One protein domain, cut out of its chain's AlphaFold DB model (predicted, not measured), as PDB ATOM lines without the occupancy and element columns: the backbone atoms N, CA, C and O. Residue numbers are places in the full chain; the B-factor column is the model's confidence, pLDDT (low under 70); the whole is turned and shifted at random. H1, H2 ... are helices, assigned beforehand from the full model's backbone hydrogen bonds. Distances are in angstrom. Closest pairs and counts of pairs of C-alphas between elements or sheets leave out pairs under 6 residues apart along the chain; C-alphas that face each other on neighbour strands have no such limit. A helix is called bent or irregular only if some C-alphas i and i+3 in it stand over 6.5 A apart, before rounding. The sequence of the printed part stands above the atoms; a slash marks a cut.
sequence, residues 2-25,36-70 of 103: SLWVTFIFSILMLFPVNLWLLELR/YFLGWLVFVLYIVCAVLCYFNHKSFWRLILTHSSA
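What this domain is: This is residues 2 to 25 and 36 to 70 of the 103 residues of an uncharacterized protein of Oryctolagus cuniculus (UniProt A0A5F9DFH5). Two long helices, H1 and H2, run opposite ways nearly side by side, loosely and over part of their length only, and the last part of H2 sticks out as a free arm, residues 52 to 70, of which 52 to 68 belong to H2. This arm makes much of the length of the whole. The printed part has 59 residues, with two named helices in the order H1, H2 and no named strand, and its class is all helix. It is extended, with a radius of gyration of the C-alphas of 17.0 A, and spans 60 by 22 by 10 A.

Where its parts are: H1 is residues 2 to 25, 33.6 A from first to last C-alpha, and begins with C-alpha 2 at (441.832, 579.737, 886.476). It has a kink of 28 degrees near residue 14. H1 is neither bent nor irregular, but only just: C-alphas 12 and 15 are 6.0 A apart. H2 is residues 36 to 68, 47.0 A long, from C-alpha 36 at (430.254, 579.108, 860.236) to C-alpha 68 at (466.331, 566.374, 887.525).

How they stand to each other: H1 and H2 only just touch, with 3 pairs of C-alphas within 8 A, and the closest C-alphas are those of Pro 16 and Trp 40, 7.2 A apart. H1 touches H2 with residues 13 to 16 alone, and H2 touches H1 with residues 37 to 44 alone. Their lines stand at a shallow tilt of 16 degrees, opposite ways, and their centres are 19.9 A apart. In H2 every O i to N i+4 pair is within hydrogen-bond range; in H1 18 of 20 are.

The domain as a whole: The C-alphas farthest apart are those of Arg 25 and Ala 70, 60.2 A. Residues 26 to 35, the link across the cut from H1 to H2, are not printed, and C-alphas 25 and 36 are 17.3 A apart. The mean pLDDT of the printed part is 70.7; residues 2 to 5, 24 to 25 and 56 to 70 are under 70.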
ATOM      1  N   SER A   2     442.707 580.534 887.357       63.69
ATOM      2  CA  SER A   2     441.832 579.737 886.476       63.69
ATOM      3  C   SER A   2     440.415 580.297 886.272       63.69
ATOM      4  O   SER A   2     439.929 580.264 885.154       63.69
ATOM      5  N   LEU A   3     439.786 580.888 887.299       64.31
ATOM      6  CA  LEU A   3     438.421 581.443 887.202       64.31
ATOM      7  C   LEU A   3     438.269 582.525 886.120       64.31
ATOM      8  O   LEU A   3     437.268 582.547 885.416       64.31
ATOM      9  N   TRP A   4     439.277 583.384 885.949       68.25
ATOM     10  CA  TRP A   4     439.273 584.427 884.919       68.25
ATOM     11  C   TRP A   4     439.387 583.841 883.514       68.25
ATOM     12  O   TRP A   4     438.709 584.296 882.602       68.25
ATOM     13  N   VAL A   5     440.191 582.789 883.348       69.94
ATOM     14  CA  VAL A   5     440.317 582.068 882.075       69.94
ATOM     15  C   VAL A   5     438.995 581.392 881.724       69.94
ATOM     16  O   VAL A   5     438.528 581.517 880.596       69.94
ATOM     17  N   THR A   6     438.349 580.745 882.697       75.44
ATOM     18  CA  THR A   6     437.033 580.128 882.504       75.44
ATOM     19  C   THR A   6     435.966 581.171 882.177       75.44
ATOM     20  O   THR A   6     435.138 580.935 881.305       75.44
ATOM     21  N   PHE A   7     436.006 582.344 882.813       75.19
ATOM     22  CA  PHE A   7     435.063 583.433 882.562       75.19
ATOM     23  C   PHE A   7     435.233 584.045 881.163       75.19
ATOM     24  O   PHE A   7     434.259 584.160 880.422       75.19
ATOM     25  N   ILE A   8     436.471 584.355 880.762       77.69
ATOM     26  CA  ILE A   8     436.802 584.852 879.413       77.69
ATOM     27  C   ILE A   8     436.359 583.833 878.359       77.69
ATOM     28  O   ILE A   8     435.716 584.193 877.376       77.69
ATOM     29  N   PHE A   9     436.658 582.554 878.588       74.75
ATOM     30  CA  PHE A   9     436.260 581.471 877.698       74.75
ATOM     31  C   PHE A   9     434.735 581.347 877.596       74.75
ATOM     32  O   PHE A   9     434.193 581.210 876.502       74.75
ATOM     33  N   SER A  10     434.036 581.467 878.725       72.75
ATOM     34  CA  SER A  10     432.577 581.422 878.762       72.75
ATOM     35  C   SER A  10     431.950 582.584 877.993       72.75
ATOM     36  O   SER A  10     430.957 582.370 877.308       72.75
ATOM     37  N   ILE A  11     432.530 583.789 878.053       79.31
ATOM     38  CA  ILE A  11     432.062 584.945 877.273       79.31
ATOM     39  C   ILE A  11     432.355 584.763 875.781       79.31
ATOM     40  O   ILE A  11     431.472 585.017 874.959       79.31
ATOM     41  N   LEU A  12     433.546 584.267 875.425       75.50
ATOM     42  CA  LEU A  12     433.890 583.944 874.035       75.50
ATOM     43  C   LEU A  12     432.916 582.933 873.422       75.50
ATOM     44  O   LEU A  12     432.594 583.032 872.244       75.50
ATOM     45  N   MET A  13     432.450 581.981 874.229       74.06
ATOM     46  CA  MET A  13     431.479 580.958 873.842       74.06
ATOM     47  C   MET A  13     430.035 581.457 873.842       74.06
ATOM     48  O   MET A  13     429.206 580.950 873.089       74.06
ATOM     49  N   LEU A  14     429.717 582.466 874.653       78.62
ATOM     50  CA  LEU A  14     428.364 583.005 874.758       78.62
ATOM     51  C   LEU A  14     427.917 583.671 873.456       78.62
ATOM     52  O   LEU A  14     426.754 583.565 873.088       78.62
ATOM     53  N   PHE A  15     428.831 584.338 872.749       74.50
ATOM     54  CA  PHE A  15     428.530 585.006 871.482       74.50
ATOM     55  C   PHE A  15     428.055 584.035 870.382       74.50
ATOM     56  O   PHE A  15     426.938 584.217 869.890       74.50
ATOM     57  N   PRO A  16     428.807 582.971 870.027       71.81
ATOM     58  CA  PRO A  16     428.357 581.988 869.046       71.81
ATOM     59  C   PRO A  16     427.114 581.221 869.515       71.81
ATOM     60  O   PRO A  16     426.247 580.944 868.693       71.81
ATOM     61  N   VAL A  17     426.960 580.941 870.817       78.81
ATOM     62  CA  VAL A  17     425.752 580.289 871.362       78.81
ATOM     63  C   VAL A  17     424.520 581.193 871.264       78.81
ATOM     64  O   VAL A  17     423.444 580.725 870.901       78.81
ATOM     65  N   ASN A  18     424.656 582.489 871.549       77.88
ATOM     66  CA  ASN A  18     423.555 583.448 871.482       77.88
ATOM     67  C   ASN A  18     423.101 583.684 870.036       77.88
ATOM     68  O   ASN A  18     421.904 583.748 869.761       77.88
ATOM     69  N   LEU A  19     424.057 583.757 869.106       76.94
ATOM     70  CA  LEU A  19     423.791 583.881 867.673       76.94
ATOM     71  C   LEU A  19     423.153 582.596 867.122       76.94
ATOM     72  O   LEU A  19     422.165 582.664 866.395       76.94
ATOM     73  N   TRP A  20     423.628 581.429 867.572       72.62
ATOM     74  CA  TRP A  20     423.031 580.130 867.258       72.62
ATOM     75  C   TRP A  20     421.593 580.012 867.771       72.62
ATOM     76  O   TRP A  20     420.718 579.590 867.024       72.62
ATOM     77  N   LEU A  21     421.311 580.445 869.004       75.69
ATOM     78  CA  LEU A  21     419.968 580.413 869.596       75.69
ATOM     79  C   LEU A  21     418.995 581.392 868.912       75.69
ATOM     80  O   LEU A  21     417.800 581.103 868.809       75.69
ATOM     81  N   LEU A  22     419.495 582.540 868.439       74.12
ATOM     82  CA  LEU A  22     418.720 583.509 867.660       74.12
ATOM     83  C   LEU A  22     418.326 582.929 866.292       74.12
ATOM     84  O   LEU A  22     417.174 583.062 865.878       74.12
ATOM     85  N   GLU A  23     419.262 582.243 865.637       72.94
ATOM     86  CA  GLU A  23     419.044 581.534 864.373       72.94
ATOM     87  C   GLU A  23     418.044 580.376 864.555       72.94
ATOM     88  O   GLU A  23     417.080 580.252 863.799       72.94
ATOM     89  N   LEU A  24     418.195 579.586 865.629       67.81
ATOM     90  CA  LEU A  24     417.315 578.459 865.968       67.81
ATOM     91  C   LEU A  24     415.872 578.911 866.232       67.81
ATOM     92  O   LEU A  24     414.920 578.229 865.855       67.81
ATOM     93  N   ARG A  25     415.705 580.094 866.838       68.06
ATOM     94  CA  ARG A  25     414.400 580.723 867.088       68.06
ATOM     95  C   ARG A  25     413.753 581.282 865.813       68.06
ATOM     96  O   ARG A  25     412.531 581.397 865.771       68.06
ATOM     97  N   TYR A  36     430.009 578.076 859.227       73.50
ATOM     98  CA  TYR A  36     430.254 579.108 860.236       73.50
ATOM     99  C   TYR A  36     430.279 578.518 861.649       73.50
ATOM    100  O   TYR A  36     431.192 578.797 862.428       73.50
ATOM    101  N   PHE A  37     429.316 577.647 861.958       73.06
ATOM    102  CA  PHE A  37     429.267 576.952 863.240       73.06
ATOM    103  C   PHE A  37     430.477 576.031 863.437       73.06
ATOM    104  O   PHE A  37     431.104 576.043 864.496       73.06
ATOM    105  N   LEU A  38     430.854 575.285 862.396       80.69
ATOM    106  CA  LEU A  38     432.014 574.398 862.431       80.69
ATOM    107  C   LEU A  38     433.328 575.181 862.578       80.69
ATOM    108  O   LEU A  38     434.207 574.761 863.323       80.69
ATOM    109  N   GLY A  39     433.445 576.351 861.941       83.25
ATOM    110  CA  GLY A  39     434.591 577.250 862.099       83.25
ATOM    111  C   GLY A  39     434.732 577.779 863.527       83.25
ATOM    112  O   GLY A  39     435.820 577.731 864.100       83.25
ATOM    113  N   TRP A  40     433.624 578.206 864.139       78.06
ATOM    114  CA  TRP A  40     433.610 578.607 865.548       78.06
ATOM    115  C   TRP A  40     433.957 577.453 866.488       78.06
ATOM    116  O   TRP A  40     434.753 577.636 867.409       78.06
ATOM    117  N   LEU A  41     433.422 576.258 866.231       78.25
ATOM    118  CA  LEU A  41     433.727 575.061 867.012       78.25
ATOM    119  C   LEU A  41     435.228 574.736 866.974       78.25
ATOM    120  O   LEU A  41     435.836 574.492 868.017       78.25
ATOM    121  N   VAL A  42     435.837 574.780 865.787       84.00
ATOM    122  CA  VAL A  42     437.274 574.534 865.600       84.00
ATOM    123  C   VAL A  42     438.117 575.612 866.282       84.00
ATOM    124  O   VAL A  42     439.096 575.280 866.950       84.00
ATOM    125  N   PHE A  43     437.736 576.887 866.175       81.56
ATOM    126  CA  PHE A  43     438.448 577.993 866.824       81.56
ATOM    127  C   PHE A  43     438.478 577.841 868.349       81.56
ATOM    128  O   PHE A  43     439.521 577.966 868.991       81.56
ATOM    129  N   VAL A  44     437.336 577.503 868.933       79.06
ATOM    130  CA  VAL A  44     437.215 577.238 870.365       79.06
ATOM    131  C   VAL A  44     438.072 576.043 870.765       79.06
ATOM    132  O   VAL A  44     438.822 576.128 871.739       79.06
ATOM    133  N   LEU A  45     437.975 574.937 870.024       81.56
ATOM    134  CA  LEU A  45     438.754 573.732 870.295       81.56
ATOM    135  C   LEU A  45     440.257 574.031 870.248       81.56
ATOM    136  O   LEU A  45     440.999 573.557 871.104       81.56
ATOM    137  N   TYR A  46     440.695 574.864 869.303       83.56
ATOM    138  CA  TYR A  46     442.076 575.323 869.196       83.56
ATOM    139  C   TYR A  46     442.522 576.110 870.434       83.56
ATOM    140  O   TYR A  46     443.570 575.806 871.000       83.56
ATOM    141  N   ILE A  47     441.714 577.065 870.906       79.38
ATOM    142  CA  ILE A  47     442.010 577.842 872.121       79.38
ATOM    143  C   ILE A  47     442.097 576.919 873.345       79.38
ATOM    144  O   ILE A  47     443.063 577.000 874.104       79.38
ATOM    145  N   VAL A  48     441.131 576.010 873.532       79.19
ATOM    146  CA  VAL A  48     441.153 575.040 874.644       79.19
ATOM    147  C   VAL A  48     442.386 574.151 874.557       79.19
ATOM    148  O   VAL A  48     443.058 573.948 875.564       79.19
ATOM    149  N   CYS A  49     442.714 573.655 873.365       77.50
ATOM    150  CA  CYS A  49     443.882 572.816 873.139       77.50
ATOM    151  C   CYS A  49     445.176 573.577 873.444       77.50
ATOM    152  O   CYS A  49     446.014 573.060 874.174       77.50
ATOM    153  N   ALA A  50     445.320 574.824 872.992       80.62
ATOM    154  CA  ALA A  50     446.478 575.663 873.293       80.62
ATOM    155  C   ALA A  50     446.622 575.925 874.801       80.62
ATOM    156  O   ALA A  50     447.722 575.828 875.346       80.62
ATOM    157  N   VAL A  51     445.512 576.190 875.495       77.94
ATOM    158  CA  VAL A  51     445.494 576.386 876.951       77.94
ATOM    159  C   VAL A  51     445.850 575.091 877.684       77.94
ATOM    160  O   VAL A  51     446.710 575.106 878.565       77.94
ATOM    161  N   LEU A  52     445.246 573.960 877.309       74.69
ATOM    162  CA  LEU A  52     445.569 572.647 877.866       74.69
ATOM    163  C   LEU A  52     447.030 572.289 877.614       74.69
ATOM    164  O   LEU A  52     447.698 571.848 878.538       74.69
ATOM    165  N   CYS A  53     447.546 572.528 876.412       79.19
ATOM    166  CA  CYS A  53     448.931 572.257 876.053       79.19
ATOM    167  C   CYS A  53     449.892 573.164 876.836       79.19
ATOM    168  O   CYS A  53     450.903 572.692 877.344       79.19
ATOM    169  N   TYR A  54     449.539 574.433 877.051       76.12
ATOM    170  CA  TYR A  54     450.297 575.354 877.901       76.12
ATOM    171  C   TYR A  54     450.341 574.895 879.370       76.12
ATOM    172  O   TYR A  54     451.412 574.854 879.986       76.12
ATOM    173  N   PHE A  55     449.198 574.504 879.940       70.50
ATOM    174  CA  PHE A  55     449.137 573.979 881.308       70.50
ATOM    175  C   PHE A  55     449.832 572.626 881.441       70.50
ATOM    176  O   PHE A  55     450.531 572.388 882.428       70.50
ATOM    177  N   ASN A  56     449.670 571.757 880.447       66.56
ATOM    178  CA  ASN A  56     450.288 570.444 880.421       66.56
ATOM    179  C   ASN A  56     451.805 570.578 880.283       66.56
ATOM    180  O   ASN A  56     452.512 569.991 881.084       66.56
ATOM    181  N   HIS A  57     452.311 571.461 879.419       64.50
ATOM    182  CA  HIS A  57     453.733 571.790 879.336       64.50
ATOM    183  C   HIS A  57     454.267 572.334 880.665       64.50
ATOM    184  O   HIS A  57     455.297 571.872 881.139       64.50
ATOM    185  N   LYS A  58     453.561 573.248 881.341       60.19
ATOM    186  CA  LYS A  58     453.995 573.749 882.659       60.19
ATOM    187  C   LYS A  58     454.004 572.650 883.735       60.19
ATOM    188  O   LYS A  58     454.880 572.647 884.598       60.19
ATOM    189  N   SER A  59     453.064 571.707 883.678       60.56
ATOM    190  CA  SER A  59     453.014 570.538 884.566       60.56
ATOM    191  C   SER A  59     454.098 569.508 884.236       60.56
ATOM    192  O   SER A  59     454.717 568.962 885.145       60.56
ATOM    193  N   PHE A  60     454.361 569.271 882.952       56.50
ATOM    194  CA  PHE A  60     455.363 568.337 882.452       56.50
ATOM    195  C   PHE A  60     456.772 568.862 882.720       56.50
ATOM    196  O   PHE A  60     457.593 568.127 883.247       56.50
ATOM    197  N   TRP A  61     457.026 570.156 882.495       54.66
ATOM    198  CA  TRP A  61     458.269 570.814 882.900       54.66
ATOM    199  C   TRP A  61     458.453 570.806 884.410       54.66
ATOM    200  O   TRP A  61     459.555 570.532 884.865       54.66
ATOM    201  N   ARG A  62     457.397 571.029 885.205       56.34
ATOM    202  CA  ARG A  62     457.487 570.889 886.666       56.34
ATOM    203  C   ARG A  62     457.854 569.456 887.074       56.34
ATOM    204  O   ARG A  62     458.695 569.290 887.949       56.34
ATOM    205  N   LEU A  63     457.274 568.434 886.444       51.19
ATOM    206  CA  LEU A  63     457.606 567.026 886.707       51.19
ATOM    207  C   LEU A  63     459.039 566.676 886.260       51.19
ATOM    208  O   LEU A  63     459.785 566.094 887.044       51.19
ATOM    209  N   ILE A  64     459.462 567.110 885.069       57.38
ATOM    210  CA  ILE A  64     460.835 566.941 884.554       57.38
ATOM    211  C   ILE A  64     461.867 567.617 885.472       57.38
ATOM    212  O   ILE A  64     462.890 567.012 885.796       57.38
ATOM    213  N   LEU A  65     461.592 568.832 885.960       53.25
ATOM    214  CA  LEU A  65     462.509 569.566 886.842       53.25
ATOM    215  C   LEU A  65     462.609 568.928 888.238       53.25
ATOM    216  O   LEU A  65     463.667 568.968 888.868       53.25
ATOM    217  N   THR A  66     461.521 568.306 888.710       50.75
ATOM    218  CA  THR A  66     461.498 567.605 890.005       50.75
ATOM    219  C   THR A  66     462.308 566.302 889.944       50.75
ATOM    220  O   THR A  66     463.007 565.982 890.901       50.75
ATOM    221  N   HIS A  67     462.312 565.593 888.807       52.84
ATOM    222  CA  HIS A  67     463.173 564.419 888.602       52.84
ATOM    223  C   HIS A  67     464.650 564.775 888.356       52.84
ATOM    224  O   HIS A  67     465.533 564.056 888.826       52.84
ATOM    225  N   SER A  68     464.945 565.907 887.704       48.72
ATOM    226  CA  SER A  68     466.331 566.374 887.525       48.72
ATOM    227  C   SER A  68     466.998 566.812 888.837       48.72
ATOM    228  O   SER A  68     468.221 566.851 888.900       48.72
ATOM    229  N   SER A  69     466.218 567.113 889.881       52.50
ATOM    230  CA  SER A  69     466.739 567.429 891.223       52.50
ATOM    231  C   SER A  69     466.837 566.205 892.144       52.50
ATOM    232  O   SER A  69     467.335 566.322 893.259       52.50
ATOM    233  N   ALA A  70     466.360 565.035 891.701       54.69
ATOM    234  CA  ALA A  70     466.278 563.818 892.512       54.69
ATOM    235  C   ALA A  70     467.148 562.666 891.979       54.69
ATOM    236  O   ALA A  70     466.899 561.508 892.312       54.69
TER     237      ALA A  70